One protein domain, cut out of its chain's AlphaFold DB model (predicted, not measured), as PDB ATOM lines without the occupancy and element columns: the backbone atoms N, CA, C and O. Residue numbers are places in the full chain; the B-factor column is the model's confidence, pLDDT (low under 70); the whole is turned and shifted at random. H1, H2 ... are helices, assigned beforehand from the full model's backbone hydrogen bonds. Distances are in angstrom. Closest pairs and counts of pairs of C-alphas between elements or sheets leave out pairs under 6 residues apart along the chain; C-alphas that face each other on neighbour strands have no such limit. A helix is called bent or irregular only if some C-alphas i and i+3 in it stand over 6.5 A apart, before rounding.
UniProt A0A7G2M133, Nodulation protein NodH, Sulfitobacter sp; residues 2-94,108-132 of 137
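What this domain is: This is residues 2 to 94 and 108 to 132 of the 137 residues of the protein "Nodulation protein NodH" of Sulfitobacter sp (UniProt A0A7G2M133). Two helices, H2 and H6, lie side by side and run the same way, making a small core, with the short H5 packed beside the first residues of H2. Past the far end of H6 the chain turns sharply into H7, which meets H3, while H1 and H4 lie off toward the two opposite ends of the longest axis. The printed part has 118 residues, with seven named helices in the order H1 to H7 and no named strand; the class is all helix. It is loose, with a radius of gyration of the C-alphas of 18.5 A and spans of 52 by 35 by 28 A.

How they stand to each other: H1, residues 2 to 7, touches no helix and is apart from H2, residues 23 to 41. H2 touches H6, residues 114 to 123, at a shallow tilt of 23 degrees, the same way; their closest C-alphas, those of Lys 38 and Ala 123, are 4.1 A apart. With residues 23 to 27 alone, H2 also touches H5, residues 108 to 111, where the closest C-alphas are those of Arg 27 and Ile 111, 5.4 A apart. H3, residues 56 to 63, touches H7, residues 125 to 131, at a steep tilt of 66 degrees, the same way; the closest C-alphas are those of Ala 57 and Asp 127, 5.8 A apart. H4, residues 75 to 88, touches no helix. H6 and H7 are close but not clearly touching and about perpendicular at 83 degrees, with the C-alphas of Ala 121 and Tyr 128 closest at 6.8 A. Every O i to N i+4 pair is within hydrogen-bond range in H1, H6 and H7; the counts are 14 of 15 in H2, 3 of 4 in H3 and 8 of 10 in H4, and H5 is too short for such a pair.

Where its parts are: H1 begins at C-alpha 2 (245.814, 160.498, 205.018) and is 8.4 A long from first to last C-alpha. H2, the longest helix, measures 26.3 A from C-alpha 23 (230.458, 145.856, 202.762), and H3 measures 11.3 A. H4 is 20.0 A long and irregular, with C-alphas 76 and 79 lying 7.6 A apart. H5 measures 5.4 A, H6 14.1 A and H7 10.1 A, ending at C-alpha 131 (215.976, 172.237, 198.396).

The domain as a whole: The C-alphas farthest apart, those of Arg 6 and Gly 90, are 53.3 A from each other. The links H1 to H2, H2 to H3 and H3 to H4 are long, and residues 62 to 67, of which 62 and 63 belong to H3, stand free. The links H5 to H6 and H6 to H7 are tight. Residues 95 to 107 are not printed, and C-alphas 94 and 108 are 28.9 A apart across this cut, which falls in the link H4 to H5. The mean pLDDT of the printed part is 94.1, and no printed residue is under 70.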
ATOM      1  N   ASN A   2     244.912 160.812 203.885       88.25
ATOM      2  CA  ASN A   2     245.814 160.498 205.018       88.25
ATOM      3  C   ASN A   2     245.479 161.236 206.331       88.25
ATOM      4  O   ASN A   2     245.511 160.636 207.404       88.25
ATOM      5  N   THR A   3     245.113 162.522 206.263       91.06
ATOM      6  CA  THR A   3     244.695 163.300 207.445       91.06
ATOM      7  C   THR A   3     243.420 162.746 208.080       91.06
ATOM      8  O   THR A   3     243.348 162.649 209.303       91.06
ATOM      9  N   LEU A   4     242.447 162.331 207.261       91.19
ATOM     10  CA  LEU A   4     241.196 161.719 207.718       91.19
ATOM     11  C   LEU A   4     241.472 160.425 208.494       91.19
ATOM     12  O   LEU A   4     241.003 160.264 209.617       91.19
ATOM     13  N   MET A   5     242.330 159.557 207.959       92.50
ATOM     14  CA  MET A   5     242.728 158.323 208.641       92.50
ATOM     15  C   MET A   5     243.482 158.595 209.952       92.50
ATOM     16  O   MET A   5     243.156 158.040 210.997       92.50
ATOM     17  N   ARG A   6     244.490 159.478 209.938       91.75
ATOM     18  CA  ARG A   6     245.381 159.672 211.099       91.75
ATOM     19  C   ARG A   6     244.750 160.483 212.231       91.75
ATOM     20  O   ARG A   6     244.881 160.099 213.398       91.75
ATOM     21  N   ARG A   7     244.119 161.612 211.890       90.56
ATOM     22  CA  ARG A   7     243.604 162.605 212.849       90.56
ATOM     23  C   ARG A   7     242.144 162.362 213.209       90.56
ATOM     24  O   ARG A   7     241.795 162.529 214.369       90.56
ATOM     25  N   TYR A   8     241.338 161.922 212.247       91.00
ATOM     26  CA  TYR A   8     239.904 161.669 212.432       91.00
ATOM     27  C   TYR A   8     239.569 160.177 212.545       91.00
ATOM     28  O   TYR A   8     238.400 159.815 212.569       91.00
ATOM     29  N   LYS A   9     240.598 159.318 212.642       91.88
ATOM     30  CA  LYS A   9     240.486 157.868 212.879       91.88
ATOM     31  C   LYS A   9     239.551 157.163 211.898       91.88
ATOM     32  O   LYS A   9     238.881 156.202 212.255       91.88
ATOM     33  N   MET A  10     239.524 157.641 210.656       94.69
ATOM     34  CA  MET A  10     238.671 157.067 209.624       94.69
ATOM     35  C   MET A  10     239.118 155.628 209.314       94.69
ATOM     36  O   MET A  10     240.293 155.445 208.971       94.69
ATOM     37  N   PRO A  11     238.226 154.626 209.422       94.56
ATOM     38  CA  PRO A  11     238.570 153.213 209.285       94.56
ATOM     39  C   PRO A  11     238.649 152.823 207.804       94.56
ATOM     40  O   PRO A  11     237.837 152.067 207.288       94.56
ATOM     41  N   LEU A  12     239.624 153.396 207.100       92.00
ATOM     42  CA  LEU A  12     239.902 153.115 205.694       92.00
ATOM     43  C   LEU A  12     241.201 152.308 205.568       92.00
ATOM     44  O   LEU A  12     242.165 152.607 206.278       92.00
ATOM     45  N   PRO A  13     241.287 151.348 204.631       90.50
ATOM     46  CA  PRO A  13     242.545 150.678 204.307       90.50
ATOM     47  C   PRO A  13     243.598 151.682 203.831       90.50
ATOM     48  O   PRO A  13     243.266 152.645 203.142       90.50
ATOM     49  N   LYS A  14     244.882 151.490 204.138       87.50
ATOM     50  CA  LYS A  14     245.930 152.454 203.753       87.50
ATOM     51  C   LYS A  14     246.080 152.598 202.238       87.50
ATOM     52  O   LYS A  14     246.148 153.730 201.765       87.50
ATOM     53  N   ASP A  15     246.030 151.498 201.499       89.06
ATOM     54  CA  ASP A  15     246.346 151.474 200.064       89.06
ATOM     55  C   ASP A  15     245.095 151.407 199.166       89.06
ATOM     56  O   ASP A  15     245.193 151.296 197.950       89.06
ATOM     57  N   GLY A  16     243.910 151.573 199.766       86.12
ATOM     58  CA  GLY A  16     242.617 151.448 199.088       86.12
ATOM     59  C   GLY A  16     241.931 150.115 199.404       86.12
ATOM     60  O   GLY A  16     242.540 149.271 200.058       86.12
ATOM     61  N   PRO A  17     240.654 149.948 199.019       86.75
ATOM     62  CA  PRO A  17     239.949 148.678 199.171       86.75
ATOM     63  C   PRO A  17     240.744 147.522 198.553       86.75
ATOM     64  O   PRO A  17     241.151 147.608 197.395       86.75
ATOM     65  N   ASP A  18     240.958 146.461 199.324       88.06
ATOM     66  CA  ASP A  18     241.545 145.199 198.873       88.06
ATOM     67  C   ASP A  18     240.507 144.067 198.977       88.06
ATOM     68  O   ASP A  18     239.333 144.310 199.251       88.06
ATOM     69  N   ALA A  19     240.927 142.818 198.760       85.44
ATOM     70  CA  ALA A  19     240.035 141.661 198.836       85.44
ATOM     71  C   ALA A  19     239.397 141.447 200.227       85.44
ATOM     72  O   ALA A  19     238.407 140.728 200.324       85.44
ATOM     73  N   GLY A  20     239.957 142.035 201.290       88.25
ATOM     74  CA  GLY A  20     239.418 141.965 202.649       88.25
ATOM     75  C   GLY A  20     238.485 143.125 203.006       88.25
ATOM     76  O   GLY A  20     237.901 143.117 204.088       88.25
ATOM     77  N   TYR A  21     238.340 144.125 202.134       94.00
ATOM     78  CA  TYR A  21     237.442 145.249 202.363       94.00
ATOM     79  C   TYR A  21     236.014 144.886 201.957       94.00
ATOM     80  O   TYR A  21     235.634 144.982 200.788       94.00
ATOM     81  N   ASP A  22     235.231 144.461 202.940       95.62
ATOM     82  CA  ASP A  22     233.842 144.065 202.753       95.62
ATOM     83  C   ASP A  22     232.851 145.237 202.886       95.62
ATOM     84  O   ASP A  22     233.198 146.404 203.118       95.62
ATOM     85  N   ARG A  23     231.570 144.906 202.708       96.00
ATOM     86  CA  ARG A  23     230.458 145.856 202.762       96.00
ATOM     87  C   ARG A  23     230.326 146.509 204.138       96.00
ATOM     88  O   ARG A  23     230.010 147.695 204.222       96.00
ATOM     89  N   ASP A  24     230.573 145.763 205.208       96.62
ATOM     90  CA  ASP A  24     230.398 146.248 206.576       96.62
ATOM     91  C   ASP A  24     231.533 147.209 206.957       96.62
ATOM     92  O   ASP A  24     231.290 148.250 207.582       96.62
ATOM     93  N   ALA A  25     232.758 146.938 206.496       96.00
ATOM     94  CA  ALA A  25     233.875 147.872 206.549       96.00
ATOM     95  C   ALA A  25     233.568 149.151 205.751       96.00
ATOM     96  O   ALA A  25     233.799 150.255 206.254       96.00
ATOM     97  N   HIS A  26     232.973 149.023 204.557       96.06
ATOM     98  CA  HIS A  26     232.559 150.173 203.749       96.06
ATOM     99  C   HIS A  26     231.502 151.034 204.445       96.06
ATOM    100  O   HIS A  26     231.691 152.245 204.585       96.06
ATOM    101  N   ARG A  27     230.443 150.410 204.970       96.94
ATOM    102  CA  ARG A  27     229.415 151.090 205.769       96.94
ATOM    103  C   ARG A  27     230.029 151.801 206.974       96.94
ATOM    104  O   ARG A  27     229.739 152.970 207.219       96.94
ATOM    105  N   THR A  28     230.907 151.120 207.710       97.38
ATOM    106  CA  THR A  28     231.563 151.669 208.907       97.38
ATOM    107  C   THR A  28     232.414 152.895 208.572       97.38
ATOM    108  O   THR A  28     232.358 153.907 209.278       97.38
ATOM    109  N   ALA A  29     233.165 152.844 207.471       96.00
ATOM    110  CA  ALA A  29     233.935 153.981 206.985       96.00
ATOM    111  C   ALA A  29     233.039 155.152 206.564       96.00
ATOM    112  O   ALA A  29     233.348 156.297 206.903       96.00
ATOM    113  N   PHE A  30     231.921 154.879 205.890       96.38
ATOM    114  CA  PHE A  30     230.978 155.910 205.462       96.38
ATOM    115  C   PHE A  30     230.272 156.588 206.645       96.38
ATOM    116  O   PHE A  30     230.223 157.814 206.717       96.38
ATOM    117  N   VAL A  31     229.833 155.822 207.647       98.06
ATOM    118  CA  VAL A  31     229.276 156.361 208.900       98.06
ATOM    119  C   VAL A  31     230.292 157.252 209.625       98.06
ATOM    120  O   VAL A  31     229.955 158.353 210.072       98.06
ATOM    121  N   ALA A  32     231.551 156.812 209.734       97.69
ATOM    122  CA  ALA A  32     232.617 157.622 210.324       97.69
ATOM    123  C   ALA A  32     232.875 158.906 209.516       97.69
ATOM    124  O   ALA A  32     233.124 159.966 210.098       97.69
ATOM    125  N   PHE A  33     232.777 158.828 208.186       97.12
ATOM    126  CA  PHE A  33     232.880 159.980 207.301       97.12
ATOM    127  C   PHE A  33     231.742 160.983 207.525       97.12
ATOM    128  O   PHE A  33     232.045 162.154 207.724       97.12
ATOM    129  N   LEU A  34     230.475 160.557 207.591       97.94
ATOM    130  CA  LEU A  34     229.340 161.462 207.839       97.94
ATOM    131  C   LEU A  34     229.439 162.167 209.205       97.94
ATOM    132  O   LEU A  34     229.201 163.371 209.309       97.94
ATOM    133  N   LYS A  35     229.887 161.451 210.245       97.06
ATOM    134  CA  LYS A  35     230.141 162.034 211.578       97.06
ATOM    135  C   LYS A  35     231.233 163.107 211.537       97.06
ATOM    136  O   LYS A  35     231.081 164.171 212.135       97.06
ATOM    137  N   PHE A  36     232.325 162.853 210.812       97.25
ATOM    138  CA  PHE A  36     233.349 163.865 210.546       97.25
ATOM    139  C   PHE A  36     232.785 165.048 209.741       97.25
ATOM    140  O   PHE A  36     233.071 166.203 210.061       97.25
ATOM    141  N   LEU A  37     231.991 164.755 208.711       97.62
ATOM    142  CA  LEU A  37     231.505 165.718 207.732       97.62
ATOM    143  C   LEU A  37     230.641 166.799 208.375       97.62
ATOM    144  O   LEU A  37     230.852 167.971 208.086       97.62
ATOM    145  N   LYS A  38     229.764 166.439 209.319       97.50
ATOM    146  CA  LYS A  38     229.003 167.423 210.107       97.50
ATOM    147  C   LYS A  38     229.920 168.465 210.755       97.50
ATOM    148  O   LYS A  38     229.714 169.666 210.603       97.50
ATOM    149  N   GLY A  39     230.963 168.010 211.451       96.75
ATOM    150  CA  GLY A  39     231.944 168.903 212.067       96.75
ATOM    151  C   GLY A  39     232.725 169.713 211.028       96.75
ATOM    152  O   GLY A  39     233.040 170.878 211.263       96.75
ATOM    153  N   ASN A  40     233.028 169.120 209.869       97.25
ATOM    154  CA  ASN A  40     233.722 169.802 208.781       97.25
ATOM    155  C   ASN A  40     232.896 170.959 208.208       97.25
ATOM    156  O   ASN A  40     233.402 172.078 208.131       97.25
ATOM    157  N   LEU A  41     231.624 170.709 207.894       96.88
ATOM    158  CA  LEU A  41     230.690 171.710 207.379       96.88
ATOM    159  C   LEU A  41     230.357 172.790 208.418       96.88
ATOM    160  O   LEU A  41     230.164 173.947 208.056       96.88
ATOM    161  N   ALA A  42     230.386 172.454 209.711       95.56
ATOM    162  CA  ALA A  42     230.230 173.411 210.808       95.56
ATOM    163  C   ALA A  42     231.511 174.213 211.139       95.56
ATOM    164  O   ALA A  42     231.527 174.962 212.116       95.56
ATOM    165  N   GLY A  43     232.609 174.036 210.392       95.19
ATOM    166  CA  GLY A  43     233.878 174.734 210.642       95.19
ATOM    167  C   GLY A  43     234.627 174.271 211.900       95.19
ATOM    168  O   GLY A  43     235.571 174.920 212.339       95.19
ATOM    169  N   GLN A  44     234.250 173.130 212.481       95.75
ATOM    170  CA  GLN A  44     234.830 172.578 213.715       95.75
ATOM    171  C   GLN A  44     236.079 171.721 213.460       95.75
ATOM    172  O   GLN A  44     236.650 171.121 214.373       95.75
ATOM    173  N   THR A  45     236.522 171.631 212.207       94.81
ATOM    174  CA  THR A  45     237.704 170.864 211.809       94.81
ATOM    175  C   THR A  45     238.704 171.773 211.112       94.81
ATOM    176  O   THR A  45     238.317 172.712 210.430       94.81
ATOM    177  N   SER A  46     239.996 171.453 211.202       92.12
ATOM    178  CA  SER A  46     241.038 172.193 210.479       92.12
ATOM    179  C   SER A  46     241.162 171.789 209.003       92.12
ATOM    180  O   SER A  46     242.100 172.215 208.333       92.12
ATOM    181  N   ILE A  47     240.316 170.877 208.517       95.00
ATOM    182  CA  ILE A  47     240.292 170.473 207.110       95.00
ATOM    183  C   ILE A  47     239.405 171.468 206.364       95.00
ATOM    184  O   ILE A  47     238.276 171.716 206.777       95.00
ATOM    185  N   ARG A  48     239.905 172.022 205.256       95.31
ATOM    186  CA  ARG A  48     239.092 172.845 204.352       95.31
ATOM    187  C   ARG A  48     237.910 172.022 203.839       95.31
ATOM    188  O   ARG A  48     238.103 170.864 203.476       95.31
ATOM    189  N   VAL A  49     236.725 172.623 203.778       95.81
ATOM    190  CA  VAL A  49     235.579 172.005 203.100       95.81
ATOM    191  C   VAL A  49     235.943 171.805 201.627       95.81
ATOM    192  O   VAL A  49     236.313 172.758 200.936       95.81
ATOM    193  N   ASP A  50     235.925 170.555 201.176       94.62
ATOM    194  CA  ASP A  50     236.215 170.207 199.790       94.62
ATOM    195  C   ASP A  50     234.972 170.431 198.923       94.62
ATOM    196  O   ASP A  50     233.847 170.282 199.400       94.62
ATOM    197  N   ALA A  51     235.164 170.773 197.649       91.88
ATOM    198  CA  ALA A  51     234.050 170.969 196.726       91.88
ATOM    199  C   ALA A  51     233.232 169.679 196.542       91.88
ATOM    200  O   ALA A  51     232.021 169.754 196.363       91.88
ATOM    201  N   ALA A  52     233.870 168.508 196.664       91.44
ATOM    202  CA  ALA A  52     233.221 167.208 196.528       91.44
ATOM    203  C   ALA A  52     232.191 166.888 197.629       91.44
ATOM    204  O   ALA A  52     231.411 165.955 197.466       91.44
ATOM    205  N   TRP A  53     232.192 167.613 198.754       94.50
ATOM    206  CA  TRP A  53     231.243 167.396 199.857       94.50
ATOM    207  C   TRP A  53     230.732 168.695 200.490       94.50
ATOM    208  O   TRP A  53     230.206 168.688 201.603       94.50
ATOM    209  N   CYS A  54     230.935 169.837 199.836       96.19
ATOM    210  CA  CYS A  54     230.345 171.081 200.306       96.19
ATOM    211  C   CYS A  54     228.815 171.033 200.168       96.19
ATOM    212  O   CYS A  54     228.273 170.267 199.374       96.19
ATOM    213  N   SER A  55     228.117 171.863 200.942       96.06
ATOM    214  CA  SER A  55     226.671 172.039 200.773       96.06
ATOM    215  C   SER A  55     226.370 172.556 199.363       96.06
ATOM    216  O   SER A  55     227.003 173.511 198.902       96.06
ATOM    217  N   GLN A  56     225.366 171.979 198.702       95.44
ATOM    218  CA  GLN A  56     224.912 172.444 197.389       95.44
ATOM    219  C   GLN A  56     224.404 173.889 197.467       95.44
ATOM    220  O   GLN A  56     224.688 174.699 196.585       95.44
ATOM    221  N   ALA A  57     223.730 174.256 198.564       94.88
ATOM    222  CA  ALA A  57     223.281 175.626 198.790       94.88
ATOM    223  C   ALA A  57     224.466 176.592 198.906       94.88
ATOM    224  O   ALA A  57     224.394 177.719 198.421       94.88
ATOM    225  N   GLN A  58     225.567 176.164 199.530       93.19
ATOM    226  CA  GLN A  58     226.792 176.958 199.588       93.19
ATOM    227  C   GLN A  58     227.473 177.066 198.217       93.19
ATOM    228  O   GLN A  58     227.909 178.157 197.856       93.19
ATOM    229  N   ALA A  59     227.534 175.975 197.448       93.25
ATOM    230  CA  ALA A  59     228.089 175.989 196.097       93.25
ATOM    231  C   ALA A  59     227.329 176.968 195.186       93.25
ATOM    232  O   ALA A  59     227.946 177.807 194.534       93.25
ATOM    233  N   ILE A  60     225.993 176.917 195.203       94.00
ATOM    234  CA  ILE A  60     225.132 177.819 194.424       94.00
ATOM    235  C   ILE A  60     225.271 179.268 194.902       94.00
ATOM    236  O   ILE A  60     225.401 180.169 194.076       94.00
ATOM    237  N   ALA A  61     225.293 179.510 196.217       92.25
ATOM    238  CA  ALA A  61     225.462 180.860 196.758       92.25
ATOM    239  C   ALA A  61     226.776 181.516 196.298       92.25
ATOM    240  O   ALA A  61     226.783 182.711 196.018       92.25
ATOM    241  N   GLY A  62     227.854 180.734 196.156       91.81
ATOM    242  CA  GLY A  62     229.147 181.227 195.675       91.81
ATOM    243  C   GLY A  62     229.115 181.783 194.247       91.81
ATOM    244  O   GLY A  62     229.849 182.721 193.951       91.81
ATOM    245  N   PHE A  63     228.237 181.281 193.367       92.62
ATOM    246  CA  PHE A  63     228.047 181.882 192.039       92.62
ATOM    247  C   PHE A  63     227.522 183.315 192.150       92.62
ATOM    248  O   PHE A  63     228.022 184.207 191.466       92.62
ATOM    249  N   GLY A  64     226.587 183.564 193.073       91.75
ATOM    250  CA  GLY A  64     225.975 184.879 193.276       91.75
ATOM    251  C   GLY A  64     226.942 186.001 193.664       91.75
ATOM    252  O   GLY A  64     226.576 187.167 193.550       91.75
ATOM    253  N   GLU A  65     228.172 185.679 194.067       91.62
ATOM    254  CA  GLU A  65     229.226 186.669 194.320       91.62
ATOM    255  C   GLU A  65     229.826 187.255 193.028       91.62
ATOM    256  O   GLU A  65     230.387 188.350 193.057       91.62
ATOM    257  N   PHE A  66     229.700 186.553 191.895       90.00
ATOM    258  CA  PHE A  66     230.228 186.981 190.595       90.00
ATOM    259  C   PHE A  66     229.143 187.081 189.515       90.00
ATOM    260  O   PHE A  66     229.017 188.117 188.864       90.00
ATOM    261  N   CYS A  67     228.363 186.017 189.315       94.25
ATOM    262  CA  CYS A  67     227.267 185.958 188.352       94.25
ATOM    263  C   CYS A  67     226.251 184.887 188.765       94.25
ATOM    264  O   CYS A  67     226.627 183.769 189.115       94.25
ATOM    265  N   LEU A  68     224.960 185.207 188.696       93.94
ATOM    266  CA  LEU A  68     223.908 184.257 189.045       93.94
ATOM    267  C   LEU A  68     223.809 183.148 187.983       93.94
ATOM    268  O   LEU A  68     223.921 183.449 186.795       93.94
ATOM    269  N   PRO A  69     223.562 181.882 188.370       93.62
ATOM    270  CA  PRO A  69     223.244 180.842 187.399       93.62
ATOM    271  C   PRO A  69     221.947 181.179 186.651       93.62
ATOM    272  O   PRO A  69     220.919 181.418 187.284       93.62
ATOM    273  N   ASP A  70     221.967 181.133 185.318       91.75
ATOM    274  CA  ASP A  70     220.765 181.343 184.495       91.75
ATOM    275  C   ASP A  70     219.739 180.206 184.640       91.75
ATOM    276  O   ASP A  70     218.539 180.400 184.430       91.75
ATOM    277  N   ARG A  71     220.204 178.997 184.981       92.25
ATOM    278  CA  ARG A  71     219.354 177.821 185.188       92.25
ATOM    279  C   ARG A  71     219.938 176.893 186.251       92.25
ATOM    280  O   ARG A  71     221.132 176.611 186.248       92.25
ATOM    281  N   ILE A  72     219.069 176.388 187.123       93.62
ATOM    282  CA  ILE A  72     219.354 175.317 188.083       93.62
ATOM    283  C   ILE A  72     218.355 174.201 187.783       93.62
ATOM    284  O   ILE A  72     217.154 174.447 187.816       93.62
ATOM    285  N   ILE A  73     218.858 173.009 187.469       94.50
ATOM    286  CA  ILE A  73     218.057 171.856 187.040       94.50
ATOM    287  C   ILE A  73     218.120 170.789 188.134       94.50
ATOM    288  O   ILE A  73     219.196 170.533 188.682       94.50
ATOM    289  N   ARG A  74     216.979 170.179 188.460       92.88
ATOM    290  CA  ARG A  74     216.899 169.048 189.393       92.88
ATOM    291  C   ARG A  74     217.312 167.746 188.706       92.88
ATOM    292  O   ARG A  74     217.151 167.605 187.498       92.88
ATOM    293  N   GLU A  75     217.867 166.799 189.459       91.00
ATOM    294  CA  GLU A  75     218.404 165.555 188.885       91.00
ATOM    295  C   GLU A  75     217.312 164.738 188.176       91.00
ATOM    296  O   GLU A  75     217.530 164.225 187.080       91.00
ATOM    297  N   GLU A  76     216.113 164.690 188.757       91.31
ATOM    298  CA  GLU A  76     214.933 164.018 188.213       91.31
ATOM    299  C   GLU A  76     214.449 164.604 186.876       91.31
ATOM    300  O   GLU A  76     213.946 163.867 186.026       91.31
ATOM    301  N   ASP A  77     214.671 165.901 186.655       93.94
ATOM    302  CA  ASP A  77     214.245 166.626 185.456       93.94
ATOM    303  C   ASP A  77     215.374 166.765 184.420       93.94
ATOM    304  O   ASP A  77     215.155 167.228 183.295       93.94
ATOM    305  N   LEU A  78     216.590 166.322 184.765       93.12
ATOM    306  CA  LEU A  78     217.816 166.582 184.013       93.12
ATOM    307  C   LEU A  78     217.717 166.148 182.548       93.12
ATOM    308  O   LEU A  78     218.092 166.900 181.647       93.12
ATOM    309  N   ALA A  79     217.174 164.957 182.289       92.81
ATOM    310  CA  ALA A  79     217.036 164.438 180.930       92.81
ATOM    311  C   ALA A  79     216.085 165.287 180.071       92.81
ATOM    312  O   ALA A  79     216.386 165.565 178.908       92.81
ATOM    313  N   ALA A  80     214.956 165.718 180.639       93.69
ATOM    314  CA  ALA A  80     213.959 166.509 179.928       93.69
ATOM    315  C   ALA A  80     214.443 167.948 179.703       93.69
ATOM    316  O   ALA A  80     214.372 168.466 178.586       93.69
ATOM    317  N   GLU A  81     214.984 168.586 180.741       95.00
ATOM    318  CA  GLU A  81     215.406 169.984 180.675       95.00
ATOM    319  C   GLU A  81     216.646 170.201 179.807       95.00
ATOM    320  O   GLU A  81     216.705 171.194 179.073       95.00
ATOM    321  N   LEU A  82     217.619 169.280 179.828       93.12
ATOM    322  CA  LEU A  82     218.779 169.360 178.937       93.12
ATOM    323  C   LEU A  82     218.383 169.151 177.473       93.12
ATOM    324  O   LEU A  82     218.903 169.844 176.597       93.12
ATOM    325  N   ALA A  83     217.446 168.240 177.191       93.44
ATOM    326  CA  ALA A  83     216.923 168.058 175.840       93.44
ATOM    327  C   ALA A  83     216.201 169.320 175.341       93.44
ATOM    328  O   ALA A  83     216.494 169.801 174.245       93.44
ATOM    329  N   ALA A  84     215.332 169.907 176.170       93.50
ATOM    330  CA  ALA A  84     214.655 171.159 175.848       93.50
ATOM    331  C   ALA A  84     215.656 172.302 175.612       93.50
ATOM    332  O   ALA A  84     215.527 173.043 174.636       93.50
ATOM    333  N   LEU A  85     216.688 172.421 176.458       93.12
ATOM    334  CA  LEU A  85     217.749 173.415 176.293       93.12
ATOM    335  C   LEU A  85     218.464 173.253 174.948       93.12
ATOM    336  O   LEU A  85     218.585 174.230 174.211       93.12
ATOM    337  N   ALA A  86     218.874 172.034 174.590       93.75
ATOM    338  CA  ALA A  86     219.537 171.757 173.318       93.75
ATOM    339  C   ALA A  86     218.676 172.184 172.113       93.75
ATOM    340  O   ALA A  86     219.176 172.850 171.203       93.75
ATOM    341  N   THR A  87     217.370 171.895 172.138       94.31
ATOM    342  CA  THR A  87     216.438 172.316 171.081       94.31
ATOM    343  C   THR A  87     216.373 173.836 170.935       94.31
ATOM    344  O   THR A  87     216.399 174.332 169.810       94.31
ATOM    345  N   THR A  88     216.360 174.599 172.038       93.75
ATOM    346  CA  THR A  88     216.362 176.077 171.959       93.75
ATOM    347  C   THR A  88     217.614 176.652 171.295       93.75
ATOM    348  O   THR A  88     217.557 177.744 170.741       93.75
ATOM    349  N   GLN A  89     218.725 175.913 171.314       94.44
ATOM    350  CA  GLN A  89     219.982 176.298 170.669       94.44
ATOM    351  C   GLN A  89     220.098 175.776 169.224       94.44
ATOM    352  O   GLN A  89     221.149 175.894 168.601       94.44
ATOM    353  N   GLY A  90     219.027 175.192 168.672       95.62
ATOM    354  CA  GLY A  90     218.996 174.666 167.305       95.62
ATOM    355  C   GLY A  90     219.587 173.263 167.147       95.62
ATOM    356  O   GLY A  90     219.785 172.812 166.018       95.62
ATOM    357  N   HIS A  91     219.857 172.545 168.242       95.00
ATOM    358  CA  HIS A  91     220.285 171.152 168.163       95.00
ATOM    359  C   HIS A  91     219.085 170.224 167.938       95.00
ATOM    360  O   HIS A  91     218.132 170.206 168.717       95.00
ATOM    361  N   ALA A  92     219.155 169.421 166.873       87.88
ATOM    362  CA  ALA A  92     218.126 168.437 166.531       87.88
ATOM    363  C   ALA A  92     218.112 167.221 167.473       87.88
ATOM    364  O   ALA A  92     217.104 166.526 167.576       87.88
ATOM    365  N   THR A  93     219.229 166.952 168.149       88.06
ATOM    366  CA  THR A  93     219.380 165.859 169.110       88.06
ATOM    367  C   THR A  93     220.139 166.344 170.340       88.06
ATOM    368  O   THR A  93     220.977 167.241 170.257       88.06
ATOM    369  N   SER A  94     219.845 165.729 171.485       88.50
ATOM    370  CA  SER A  94     220.600 165.899 172.723       88.50
ATOM    371  C   SER A  94     221.135 164.534 173.151       88.50
ATOM    372  O   SER A  94     220.388 163.552 173.057       88.50
ATOM    373  N   LEU A 108     225.927 153.084 197.408       92.62
ATOM    374  CA  LEU A 108     225.110 153.597 198.512       92.62
ATOM    375  C   LEU A 108     223.922 152.661 198.796       92.62
ATOM    376  O   LEU A 108     223.614 152.412 199.955       92.62
ATOM    377  N   ALA A 109     223.327 152.067 197.754       93.38
ATOM    378  CA  ALA A 109     222.224 151.106 197.874       93.38
ATOM    379  C   ALA A 109     222.577 149.879 198.722       93.38
ATOM    380  O   ALA A 109     221.694 149.312 199.360       93.38
ATOM    381  N   ASP A 110     223.853 149.490 198.751       94.75
ATOM    382  CA  ASP A 110     224.312 148.312 199.484       94.75
ATOM    383  C   ASP A 110     224.440 148.575 200.987       94.75
ATOM    384  O   ASP A 110     224.370 147.637 201.783       94.75
ATOM    385  N   ILE A 111     224.663 149.832 201.381       96.06
ATOM    386  CA  ILE A 111     224.970 150.207 202.767       96.06
ATOM    387  C   ILE A 111     223.934 151.123 203.411       96.06
ATOM    388  O   ILE A 111     223.981 151.302 204.624       96.06
ATOM    389  N   TYR A 112     223.040 151.724 202.628       97.25
ATOM    390  CA  TYR A 112     222.096 152.725 203.104       97.25
ATOM    391  C   TYR A 112     221.095 152.149 204.105       97.25
ATOM    392  O   TYR A 112     220.487 151.100 203.895       97.25
ATOM    393  N   ASP A 113     220.896 152.890 205.188       97.94
ATOM    394  CA  ASP A 113     219.936 152.580 206.231       97.94
ATOM    395  C   ASP A 113     219.503 153.852 206.979       97.94
ATOM    396  O   ASP A 113     219.901 154.974 206.658       97.94
ATOM    397  N   ASN A 114     218.679 153.668 208.012       98.31
ATOM    398  CA  ASN A 114     218.170 154.762 208.835       98.31
ATOM    399  C   ASN A 114     219.266 155.556 209.564       98.31
ATOM    400  O   ASN A 114     219.058 156.742 209.812       98.31
ATOM    401  N   GLU A 115     220.393 154.933 209.932       98.38
ATOM    402  CA  GLU A 115     221.499 155.637 210.593       98.38
ATOM    403  C   GLU A 115     222.210 156.543 209.587       98.38
ATOM    404  O   GLU A 115     222.440 157.717 209.877       98.38
ATOM    405  N   ILE A 116     222.525 156.020 208.400       98.38
ATOM    406  CA  ILE A 116     223.171 156.787 207.330       98.38
ATOM    407  C   ILE A 116     222.302 157.961 206.892       98.38
ATOM    408  O   ILE A 116     222.810 159.076 206.810       98.38
ATOM    409  N   GLU A 117     221.007 157.737 206.674       98.38
ATOM    410  CA  GLU A 117     220.069 158.803 206.318       98.38
ATOM    411  C   GLU A 117     220.032 159.895 207.394       98.38
ATOM    412  O   GLU A 117     220.190 161.077 207.095       98.38
ATOM    413  N   ALA A 118     219.908 159.510 208.669       98.50
ATOM    414  CA  ALA A 118     219.884 160.469 209.770       98.50
ATOM    415  C   ALA A 118     221.188 161.280 209.864       98.50
ATOM    416  O   ALA A 118     221.143 162.495 210.047       98.50
ATOM    417  N   LEU A 119     222.348 160.632 209.714       98.56
ATOM    418  CA  LEU A 119     223.649 161.306 209.739       98.56
ATOM    419  C   LEU A 119     223.854 162.227 208.530       98.56
ATOM    420  O   LEU A 119     224.438 163.300 208.679       98.56
ATOM    421  N   ALA A 120     223.384 161.828 207.348       98.06
ATOM    422  CA  ALA A 120     223.454 162.644 206.142       98.06
ATOM    423  C   ALA A 120     222.557 163.883 206.260       98.06
ATOM    424  O   ALA A 120     223.030 164.993 206.017       98.06
ATOM    425  N   ALA A 121     221.309 163.716 206.703       97.94
ATOM    426  CA  ALA A 121     220.382 164.820 206.945       97.94
ATOM    427  C   ALA A 121     220.892 165.783 208.031       97.94
ATOM    428  O   ALA A 121     220.755 166.996 207.900       97.94
ATOM    429  N   ASP A 122     221.534 165.264 209.078       97.94
ATOM    430  CA  ASP A 122     222.137 166.072 210.144       97.94
ATOM    431  C   ASP A 122     223.386 166.839 209.661       97.94
ATOM    432  O   ASP A 122     223.583 168.001 210.016       97.94
ATOM    433  N   ALA A 123     224.217 166.236 208.802       98.06
ATOM    434  CA  ALA A 123     225.364 166.917 208.196       98.06
ATOM    435  C   ALA A 123     224.944 167.977 207.156       98.06
ATOM    436  O   ALA A 123     225.538 169.054 207.107       98.06
ATOM    437  N   TYR A 124     223.910 167.695 206.357       97.88
ATOM    438  CA  TYR A 124     223.436 168.532 205.249       97.88
ATOM    439  C   TYR A 124     222.086 169.210 205.525       97.88
ATOM    440  O   TYR A 124     221.351 169.532 204.592       97.88
ATOM    441  N   GLN A 125     221.756 169.489 206.789       96.06
ATOM    442  CA  GLN A 125     220.462 170.062 207.193       96.06
ATOM    443  C   GLN A 125     220.060 171.286 206.353       96.06
ATOM    444  O   GLN A 125     218.900 171.433 205.962       96.06
ATOM    445  N   LYS A 126     221.029 172.156 206.038       94.25
ATOM    446  CA  LYS A 126     220.809 173.340 205.200       94.25
ATOM    447  C   LYS A 126     220.294 172.976 203.807       94.25
ATOM    448  O   LYS A 126     219.382 173.640 203.323       94.25
ATOM    449  N   ASP A 127     220.844 171.943 203.177       97.00
ATOM    450  CA  ASP A 127     220.435 171.526 201.836       97.00
ATOM    451  C   ASP A 127     219.044 170.883 201.866       97.00
ATOM    452  O   ASP A 127     218.207 171.221 201.034       97.00
ATOM    453  N   TYR A 128     218.746 170.061 202.879       97.25
ATOM    454  CA  TYR A 128     217.400 169.505 203.082       97.25
ATOM    455  C   TYR A 128     216.343 170.607 203.220       97.25
ATOM    456  O   TYR A 128     215.307 170.555 202.564       97.25
ATOM    457  N   MET A 129     216.622 171.646 204.013       95.94
ATOM    458  CA  MET A 129     215.711 172.783 204.181       95.94
ATOM    459  C   MET A 129     215.601 173.655 202.927       95.94
ATOM    460  O   MET A 129     214.510 174.104 202.591       95.94
ATOM    461  N   THR A 130     216.720 173.913 202.246       95.31
ATOM    462  CA  THR A 130     216.759 174.833 201.096       95.31
ATOM    463  C   THR A 130     216.128 174.210 199.856       95.31
ATOM    464  O   THR A 130     215.412 174.885 199.121       95.31
ATOM    465  N   PHE A 131     216.389 172.924 199.617       95.38
ATOM    466  CA  PHE A 131     215.976 172.237 198.396       95.38
ATOM    467  C   PHE A 131     214.788 171.301 198.588       95.38
ATOM    468  O   PHE A 131     214.290 170.779 197.588       95.38
ATOM    469  N   GLY A 132     214.326 171.101 199.824       95.12
ATOM    470  CA  GLY A 132     213.220 170.199 200.133       95.12
ATOM    471  C   GLY A 132     213.571 168.729 199.910       95.12
ATOM    472  O   GLY A 132     212.694 167.958 199.532       95.12
TER     473      GLY A 132